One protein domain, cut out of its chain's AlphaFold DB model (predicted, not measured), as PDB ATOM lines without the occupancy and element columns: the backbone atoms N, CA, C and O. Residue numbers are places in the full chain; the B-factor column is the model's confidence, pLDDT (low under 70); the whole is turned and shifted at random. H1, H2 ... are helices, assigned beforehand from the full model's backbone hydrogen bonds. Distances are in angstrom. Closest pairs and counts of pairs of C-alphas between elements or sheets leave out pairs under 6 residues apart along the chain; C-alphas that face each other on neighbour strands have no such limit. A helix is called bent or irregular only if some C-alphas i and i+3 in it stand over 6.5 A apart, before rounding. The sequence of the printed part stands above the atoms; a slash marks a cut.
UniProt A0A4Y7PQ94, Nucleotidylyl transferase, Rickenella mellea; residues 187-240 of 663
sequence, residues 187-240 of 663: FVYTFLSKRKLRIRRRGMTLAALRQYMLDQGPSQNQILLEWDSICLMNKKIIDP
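This is residues 187 to 240 of the 663 residues of the protein "Nucleotidylyl transferase" of Rickenella mellea (UniProt A0A4Y7PQ94). Two helices, H2 and H3, pack on each other at a slant and make the core, and two loops swing out from this pair, one before it and one between its helices. The first loop belongs to the stretch ahead of the short helix H1, where residues 191 to 198 stick out, and H1 then leads by a tight turn into H2; the second loop joins H2 to H3, with residues 217 to 222 sticking out. The printed part has 54 residues with three named helices, in the order H1, H2, H3, and no named strand, and its class is all helix, although the helices hold 27 of the 54 residues. The whole is only just compact, close to loose, with a radius of gyration of the C-alphas of 11.9 A, and the C-alphas span 35 by 25 by 16 A along their three main axes.

The printed part begins with residues 187 to 198, a stretch of 12 residues with no named element, whose C-alphas lie 9 to 17 A from the mean of the C-alphas. Within it, residues 191 to 198 stand free: none of their C-alphas has another C-alpha, 8 or more residues away along the chain, within 10 A. H1 follows at residues 199 to 202, and a tight link of 3 residues joins it to H2, residues 206 to 216. H1 and H2 are close but not clearly touching, with 1 pair of C-alphas within 8 A, those of Arg 200 and Leu 206, 7.9 A apart; their centres are 14.9 A apart. A short link of 10 residues runs from H2 to H3, residues 227 to 238, and residues 217 to 222 of this link stand free. H2 and H3 touch, with 10 pairs of C-alphas within 8 A. Their closest C-alphas are those of Ala 208 and Asn 234, 4.9 A apart, and their centres are 9.9 A apart. The two helices run opposite ways at a steep tilt of 48 degrees. H1 and H3 are apart, and H1 touches no helix. In H2 and H3 every pair of O of residue i and N of residue i+4 is within hydrogen-bond range; H1 is too short for such a pair, and its 1 pair of O of residue i and N of residue i+3 is within range.

The first printed C-alpha, that of Phe 187, is at (139.647, 102.683, 149.524). H1 runs from Ile 199 to Arg 202, 4 residues, and is 5.5 A long from first to last C-alpha; its first C-alpha is at (132.333, 105.060, 159.890). H2 runs from Leu 206 to Gln 216, 11 residues, and is 15.4 A long, from C-alpha 206 at (124.791, 98.784, 158.587) to C-alpha 216 at (131.723, 93.659, 145.809). H3 is the longest helix by residues, with 12, from Trp 227 to Ile 238. It is 16.4 A long, and its last C-alpha, that of Ile 238, is at (118.443, 106.740, 153.901). No helix is bent or irregular.

The two C-alphas farthest apart are those of Gln 220 and Pro 240, at 35.5 A. The first and last printed C-alphas, those of Phe 187 and Pro 240, are 27.0 A apart. Without the stretches that stand free, the body has 40 residues, spans 30 by 21 by 14 A and has a radius of gyration of 10.1 A. The printed part has no cut, and neither link between helices is long. The mean pLDDT of the printed part is 75.9; the 13 residues under 70 are residues 191 to 203, which include H1, with a mean of 64. H2 has a mean pLDDT of 85 and H3 of 79.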
ATOM      1  N   PHE A 187     140.342 101.488 149.995       81.44
ATOM      2  CA  PHE A 187     139.647 102.683 149.524       81.44
ATOM      3  C   PHE A 187     140.659 103.744 149.106       81.44
ATOM      4  O   PHE A 187     141.694 103.903 149.761       81.44
ATOM      5  N   VAL A 188     140.353 104.477 148.038       81.19
ATOM      6  CA  VAL A 188     141.099 105.682 147.665       81.19
ATOM      7  C   VAL A 188     140.859 106.761 148.735       81.19
ATOM      8  O   VAL A 188     139.833 106.763 149.420       81.19
ATOM      9  N   TYR A 189     141.829 107.654 148.928       75.50
ATOM     10  CA  TYR A 189     141.740 108.804 149.841       75.50
ATOM     11  C   TYR A 189     141.578 108.474 151.340       75.50
ATOM     12  O   TYR A 189     141.132 109.308 152.131       75.50
ATOM     13  N   THR A 190     141.875 107.241 151.777       71.81
ATOM     14  CA  THR A 190     141.696 106.836 153.185       71.81
ATOM     15  C   THR A 190     142.723 105.818 153.675       71.81
ATOM     16  O   THR A 190     143.110 104.891 152.972       71.81
ATOM     17  N   PHE A 191     143.106 105.939 154.950       69.12
ATOM     18  CA  PHE A 191     143.961 104.973 155.638       69.12
ATOM     19  C   PHE A 191     143.145 103.915 156.390       69.12
ATOM     20  O   PHE A 191     142.630 104.169 157.479       69.12
ATOM     21  N   LEU A 192     143.121 102.680 155.888       66.50
ATOM     22  CA  LEU A 192     142.564 101.526 156.604       66.50
ATOM     23  C   LEU A 192     143.592 100.947 157.595       66.50
ATOM     24  O   LEU A 192     144.063  99.818 157.458       66.50
ATOM     25  N   SER A 193     143.988 101.742 158.593       58.09
ATOM     26  CA  SER A 193     144.792 101.255 159.721       58.09
ATOM     27  C   SER A 193     143.900 100.976 160.933       58.09
ATOM     28  O   SER A 193     142.918 101.682 161.160       58.09
ATOM     29  N   LYS A 194     144.262  99.961 161.732       54.31
ATOM     30  CA  LYS A 194     143.484  99.393 162.857       54.31
ATOM     31  C   LYS A 194     142.921 100.384 163.896       54.31
ATOM     32  O   LYS A 194     142.195  99.951 164.776       54.31
ATOM     33  N   ARG A 195     143.289 101.666 163.871       49.69
ATOM     34  CA  ARG A 195     143.076 102.601 164.988       49.69
ATOM     35  C   ARG A 195     142.220 103.829 164.660       49.69
ATOM     36  O   ARG A 195     142.047 104.651 165.548       49.69
ATOM     37  N   LYS A 196     141.734 104.013 163.421       44.00
ATOM     38  CA  LYS A 196     141.285 105.356 162.980       44.00
ATOM     39  C   LYS A 196     139.900 105.491 162.331       44.00
ATOM     40  O   LYS A 196     139.472 106.627 162.160       44.00
ATOM     41  N   LEU A 197     139.162 104.424 162.003       52.44
ATOM     42  CA  LEU A 197     137.858 104.578 161.325       52.44
ATOM     43  C   LEU A 197     136.658 104.219 162.210       52.44
ATOM     44  O   LEU A 197     136.447 103.061 162.547       52.44
ATOM     45  N   ARG A 198     135.815 105.219 162.508       61.22
ATOM     46  CA  ARG A 198     134.473 105.049 163.103       61.22
ATOM     47  C   ARG A 198     133.402 105.502 162.103       61.22
ATOM     48  O   ARG A 198     132.769 106.535 162.290       61.22
ATOM     49  N   ILE A 199     133.208 104.723 161.036       67.19
ATOM     50  CA  ILE A 199     132.333 105.060 159.890       67.19
ATOM     51  C   ILE A 199     130.861 105.245 160.310       67.19
ATOM     52  O   ILE A 199     130.176 106.116 159.783       67.19
ATOM     53  N   ARG A 200     130.385 104.511 161.328       64.69
ATOM     54  CA  ARG A 200     129.013 104.653 161.860       64.69
ATOM     55  C   ARG A 200     128.700 106.066 162.366       64.69
ATOM     56  O   ARG A 200     127.573 106.519 162.237       64.69
ATOM     57  N   ARG A 201     129.694 106.788 162.904       62.34
ATOM     58  CA  ARG A 201     129.508 108.170 163.389       62.34
ATOM     59  C   ARG A 201     129.295 109.181 162.260       62.34
ATOM     60  O   ARG A 201     128.867 110.288 162.547       62.34
ATOM     61  N   ARG A 202     129.604 108.822 161.009       62.41
ATOM     62  CA  ARG A 202     129.342 109.636 159.810       62.41
ATOM     63  C   ARG A 202     127.973 109.342 159.176       62.41
ATOM     64  O   ARG A 202     127.726 109.760 158.056       62.41
ATOM     65  N   GLY A 203     127.117 108.563 159.841       65.31
ATOM     66  CA  GLY A 203     125.784 108.255 159.325       65.31
ATOM     67  C   GLY A 203     125.713 107.095 158.333       65.31
ATOM     68  O   GLY A 203     124.713 106.922 157.637       65.31
ATOM     69  N   MET A 204     126.761 106.275 158.252       71.81
ATOM     70  CA  MET A 204     126.726 105.057 157.446       71.81
ATOM     71  C   MET A 204     125.842 103.996 158.104       71.81
ATOM     72  O   MET A 204     126.085 103.593 159.247       71.81
ATOM     73  N   THR A 205     124.852 103.505 157.362       76.44
ATOM     74  CA  THR A 205     123.962 102.441 157.827       76.44
ATOM     75  C   THR A 205     124.624 101.070 157.695       76.44
ATOM     76  O   THR A 205     125.410 100.801 156.785       76.44
ATOM     77  N   LEU A 206     124.290 100.163 158.614       81.31
ATOM     78  CA  LEU A 206     124.791  98.784 158.587       81.31
ATOM     79  C   LEU A 206     124.226  98.009 157.390       81.31
ATOM     80  O   LEU A 206     124.927  97.182 156.813       81.31
ATOM     81  N   ALA A 207     122.997  98.334 156.979       81.69
ATOM     82  CA  ALA A 207     122.382  97.799 155.773       81.69
ATOM     83  C   ALA A 207     123.190  98.166 154.517       81.69
ATOM     84  O   ALA A 207     123.519  97.274 153.736       81.69
ATOM     85  N   ALA A 208     123.597  99.435 154.367       82.62
ATOM     86  CA  ALA A 208     124.442  99.868 153.253       82.62
ATOM     87  C   ALA A 208     125.797  99.164 153.257       82.62
ATOM     88  O   ALA A 208     126.229  98.656 152.229       82.62
ATOM     89  N   LEU A 209     126.451  99.080 154.423       84.75
ATOM     90  CA  LEU A 209     127.728  98.379 154.551       84.75
ATOM     91  C   LEU A 209     127.602  96.908 154.148       84.75
ATOM     92  O   LEU A 209     128.420  96.416 153.379       84.75
ATOM     93  N   ARG A 210     126.578  96.204 154.636       85.62
ATOM     94  CA  ARG A 210     126.365  94.786 154.332       85.62
ATOM     95  C   ARG A 210     126.082  94.565 152.851       85.62
ATOM     96  O   ARG A 210     126.713  93.698 152.252       85.62
ATOM     97  N   GLN A 211     125.177  95.349 152.272       87.06
ATOM     98  CA  GLN A 211     124.839  95.258 150.855       87.06
ATOM     99  C   GLN A 211     126.068  95.544 149.984       87.06
ATOM    100  O   GLN A 211     126.364  94.779 149.076       87.06
ATOM    101  N   TYR A 212     126.857  96.562 150.336       88.00
ATOM    102  CA  TYR A 212     128.077  96.901 149.614       88.00
ATOM    103  C   TYR A 212     129.089  95.753 149.625       88.00
ATOM    104  O   TYR A 212     129.662  95.418 148.592       88.00
ATOM    105  N   MET A 213     129.292  95.107 150.777       86.31
ATOM    106  CA  MET A 213     130.206  93.963 150.882       86.31
ATOM    107  C   MET A 213     129.731  92.758 150.063       86.31
ATOM    108  O   MET A 213     130.562  92.038 149.507       86.31
ATOM    109  N   LEU A 214     128.416  92.537 149.981       86.88
ATOM    110  CA  LEU A 214     127.828  91.475 149.162       86.88
ATOM    111  C   LEU A 214     127.976  91.764 147.665       86.88
ATOM    112  O   LEU A 214     128.345  90.858 146.923       86.88
ATOM    113  N   ASP A 215     127.758  93.013 147.249       87.38
ATOM    114  CA  ASP A 215     127.865  93.437 145.851       87.38
ATOM    115  C   ASP A 215     129.319  93.391 145.343       87.38
ATOM    116  O   ASP A 215     129.558  93.018 144.197       87.38
ATOM    117  N   GLN A 216     130.304  93.741 146.184       86.56
ATOM    118  CA  GLN A 216     131.723  93.659 145.809       86.56
ATOM    119  C   GLN A 216     132.226  92.211 145.722       86.56
ATOM    120  O   GLN A 216     132.965  91.860 144.802       86.56
ATOM    121  N   GLY A 217     131.838  91.371 146.685       83.88
ATOM    122  CA  GLY A 217     132.233  89.968 146.746       83.88
ATOM    123  C   GLY A 217     133.739  89.722 146.983       83.88
ATOM    124  O   GLY A 217     134.586  90.612 146.877       83.88
ATOM    125  N   PRO A 218     134.118  88.487 147.349       84.38
ATOM    126  CA  PRO A 218     135.519  88.117 147.510       84.38
ATOM    127  C   PRO A 218     136.186  87.874 146.145       84.38
ATOM    128  O   PRO A 218     135.771  87.005 145.383       84.38
ATOM    129  N   SER A 219     137.280  88.584 145.865       84.00
ATOM    130  CA  SER A 219     138.118  88.393 144.670       84.00
ATOM    131  C   SER A 219     139.591  88.280 145.056       84.00
ATOM    132  O   SER A 219     139.985  88.718 146.131       84.00
ATOM    133  N   GLN A 220     140.439  87.702 144.201       82.56
ATOM    134  CA  GLN A 220     141.898  87.727 144.395       82.56
ATOM    135  C   GLN A 220     142.545  89.026 143.893       82.56
ATOM    136  O   GLN A 220     143.686  89.324 144.263       82.56
ATOM    137  N   ASN A 221     141.819  89.816 143.099       82.31
ATOM    138  CA  ASN A 221     142.316  91.065 142.533       82.31
ATOM    139  C   ASN A 221     142.364  92.157 143.601       82.31
ATOM    140  O   ASN A 221     141.397  92.374 144.329       82.31
ATOM    141  N   GLN A 222     143.502  92.844 143.707       77.94
ATOM    142  CA  GLN A 222     143.621  94.025 144.558       77.94
ATOM    143  C   GLN A 222     143.076  95.225 143.796       77.94
ATOM    144  O   GLN A 222     143.643  95.614 142.780       77.94
ATOM    145  N   ILE A 223     141.976  95.780 144.291       81.56
ATOM    146  CA  ILE A 223     141.298  96.926 143.692       81.56
ATOM    147  C   ILE A 223     141.188  98.000 144.772       81.56
ATOM    148  O   ILE A 223     140.891  97.699 145.931       81.56
ATOM    149  N   LEU A 224     141.477  99.242 144.390       82.44
ATOM    150  CA  LEU A 224     141.199 100.412 145.209       82.44
ATOM    151  C   LEU A 224     139.817 100.934 144.825       82.44
ATOM    152  O   LEU A 224     139.583 101.277 143.671       82.44
ATOM    153  N   LEU A 225     138.907 100.941 145.792       84.81
ATOM    154  CA  LEU A 225     137.519 101.339 145.616       84.81
ATOM    155  C   LEU A 225     137.337 102.822 145.942       84.81
ATOM    156  O   LEU A 225     137.985 103.367 146.837       84.81
ATOM    157  N   GLU A 226     136.417 103.469 145.240       82.69
ATOM    158  CA  GLU A 226     136.032 104.853 145.503       82.69
ATOM    159  C   GLU A 226     134.868 104.927 146.498       82.69
ATOM    160  O   GLU A 226     133.967 104.078 146.509       82.69
ATOM    161  N   TRP A 227     134.868 105.978 147.319       81.06
ATOM    162  CA  TRP A 227     133.836 106.213 148.331       81.06
ATOM    163  C   TRP A 227     132.459 106.535 147.744       81.06
ATOM    164  O   TRP A 227     131.448 106.248 148.383       81.06
ATOM    165  N   ASP A 228     132.395 107.062 146.524       79.38
ATOM    166  CA  ASP A 228     131.138 107.473 145.892       79.38
ATOM    167  C   ASP A 228     130.148 106.313 145.786       79.38
ATOM    168  O   ASP A 228     128.959 106.465 146.065       79.38
ATOM    169  N   SER A 229     130.657 105.118 145.480       81.94
ATOM    170  CA  SER A 229     129.855 103.900 145.349       81.94
ATOM    171  C   SER A 229     129.134 103.516 146.651       81.94
ATOM    172  O   SER A 229     127.925 103.259 146.646       81.94
ATOM    173  N   ILE A 230     129.846 103.527 147.782       82.62
ATOM    174  CA  ILE A 230     129.283 103.169 149.090       82.62
ATOM    175  C   ILE A 230     128.396 104.290 149.648       82.62
ATOM    176  O   ILE A 230     127.350 104.013 150.238       82.62
ATOM    177  N   CYS A 231     128.747 105.556 149.401       76.62
ATOM    178  CA  CYS A 231     127.934 106.711 149.782       76.62
ATOM    179  C   CYS A 231     126.608 106.756 149.011       76.62
ATOM    180  O   CYS A 231     125.558 106.984 149.613       76.62
ATOM    181  N   LEU A 232     126.620 106.467 147.704       79.44
ATOM    182  CA  LEU A 232     125.412 106.383 146.880       79.44
ATOM    183  C   LEU A 232     124.475 105.276 147.376       79.44
ATOM    184  O   LEU A 232     123.263 105.474 147.460       79.44
ATOM    185  N   MET A 233     125.027 104.113 147.727       79.75
ATOM    186  CA  MET A 233     124.247 103.012 148.287       79.75
ATOM    187  C   MET A 233     123.619 103.389 149.633       79.75
ATOM    188  O   MET A 233     122.435 103.143 149.849       79.75
ATOM    189  N   ASN A 234     124.379 104.054 150.506       81.94
ATOM    190  CA  ASN A 234     123.859 104.551 151.775       81.94
ATOM    191  C   ASN A 234     122.745 105.588 151.571       81.94
ATOM    192  O   ASN A 234     121.709 105.506 152.224       81.94
ATOM    193  N   LYS A 235     122.902 106.500 150.603       76.25
ATOM    194  CA  LYS A 235     121.867 107.475 150.232       76.25
ATOM    195  C   LYS A 235     120.574 106.796 149.784       76.25
ATOM    196  O   LYS A 235     119.510 107.212 150.220       76.25
ATOM    197  N   LYS A 236     120.645 105.736 148.969       80.62
ATOM    198  CA  LYS A 236     119.453 104.985 148.522       80.62
ATOM    199  C   LYS A 236     118.657 104.374 149.680       80.62
ATOM    200  O   LYS A 236     117.445 104.248 149.568       80.62
ATOM    201  N   ILE A 237     119.331 103.997 150.768       77.25
ATOM    202  CA  ILE A 237     118.699 103.411 151.959       77.25
ATOM    203  C   ILE A 237     118.139 104.500 152.885       77.25
ATOM    204  O   ILE A 237     117.083 104.308 153.480       77.25
ATOM    205  N   ILE A 238     118.824 105.642 152.998       73.62
ATOM    206  CA  ILE A 238     118.443 106.740 153.901       73.62
ATOM    207  C   ILE A 238     117.350 107.640 153.304       73.62
ATOM    208  O   ILE A 238     116.430 108.008 154.027       73.62
ATOM    209  N   ASP A 239     117.419 107.984 152.010       74.12
ATOM    210  CA  ASP A 239     116.486 108.916 151.340       74.12
ATOM    211  C   ASP A 239     114.994 108.606 151.586       74.12
ATOM    212  O   ASP A 239     114.262 109.546 151.894       74.12
ATOM    213  N   PRO A 240     114.515 107.342 151.539       74.56
ATOM    214  CA  PRO A 240     113.097 107.064 151.764       74.56
ATOM    215  C   PRO A 240     112.640 107.188 153.223       74.56
ATOM    216  O   PRO A 240     111.456 107.403 153.466       74.56
TER     217      PRO A 240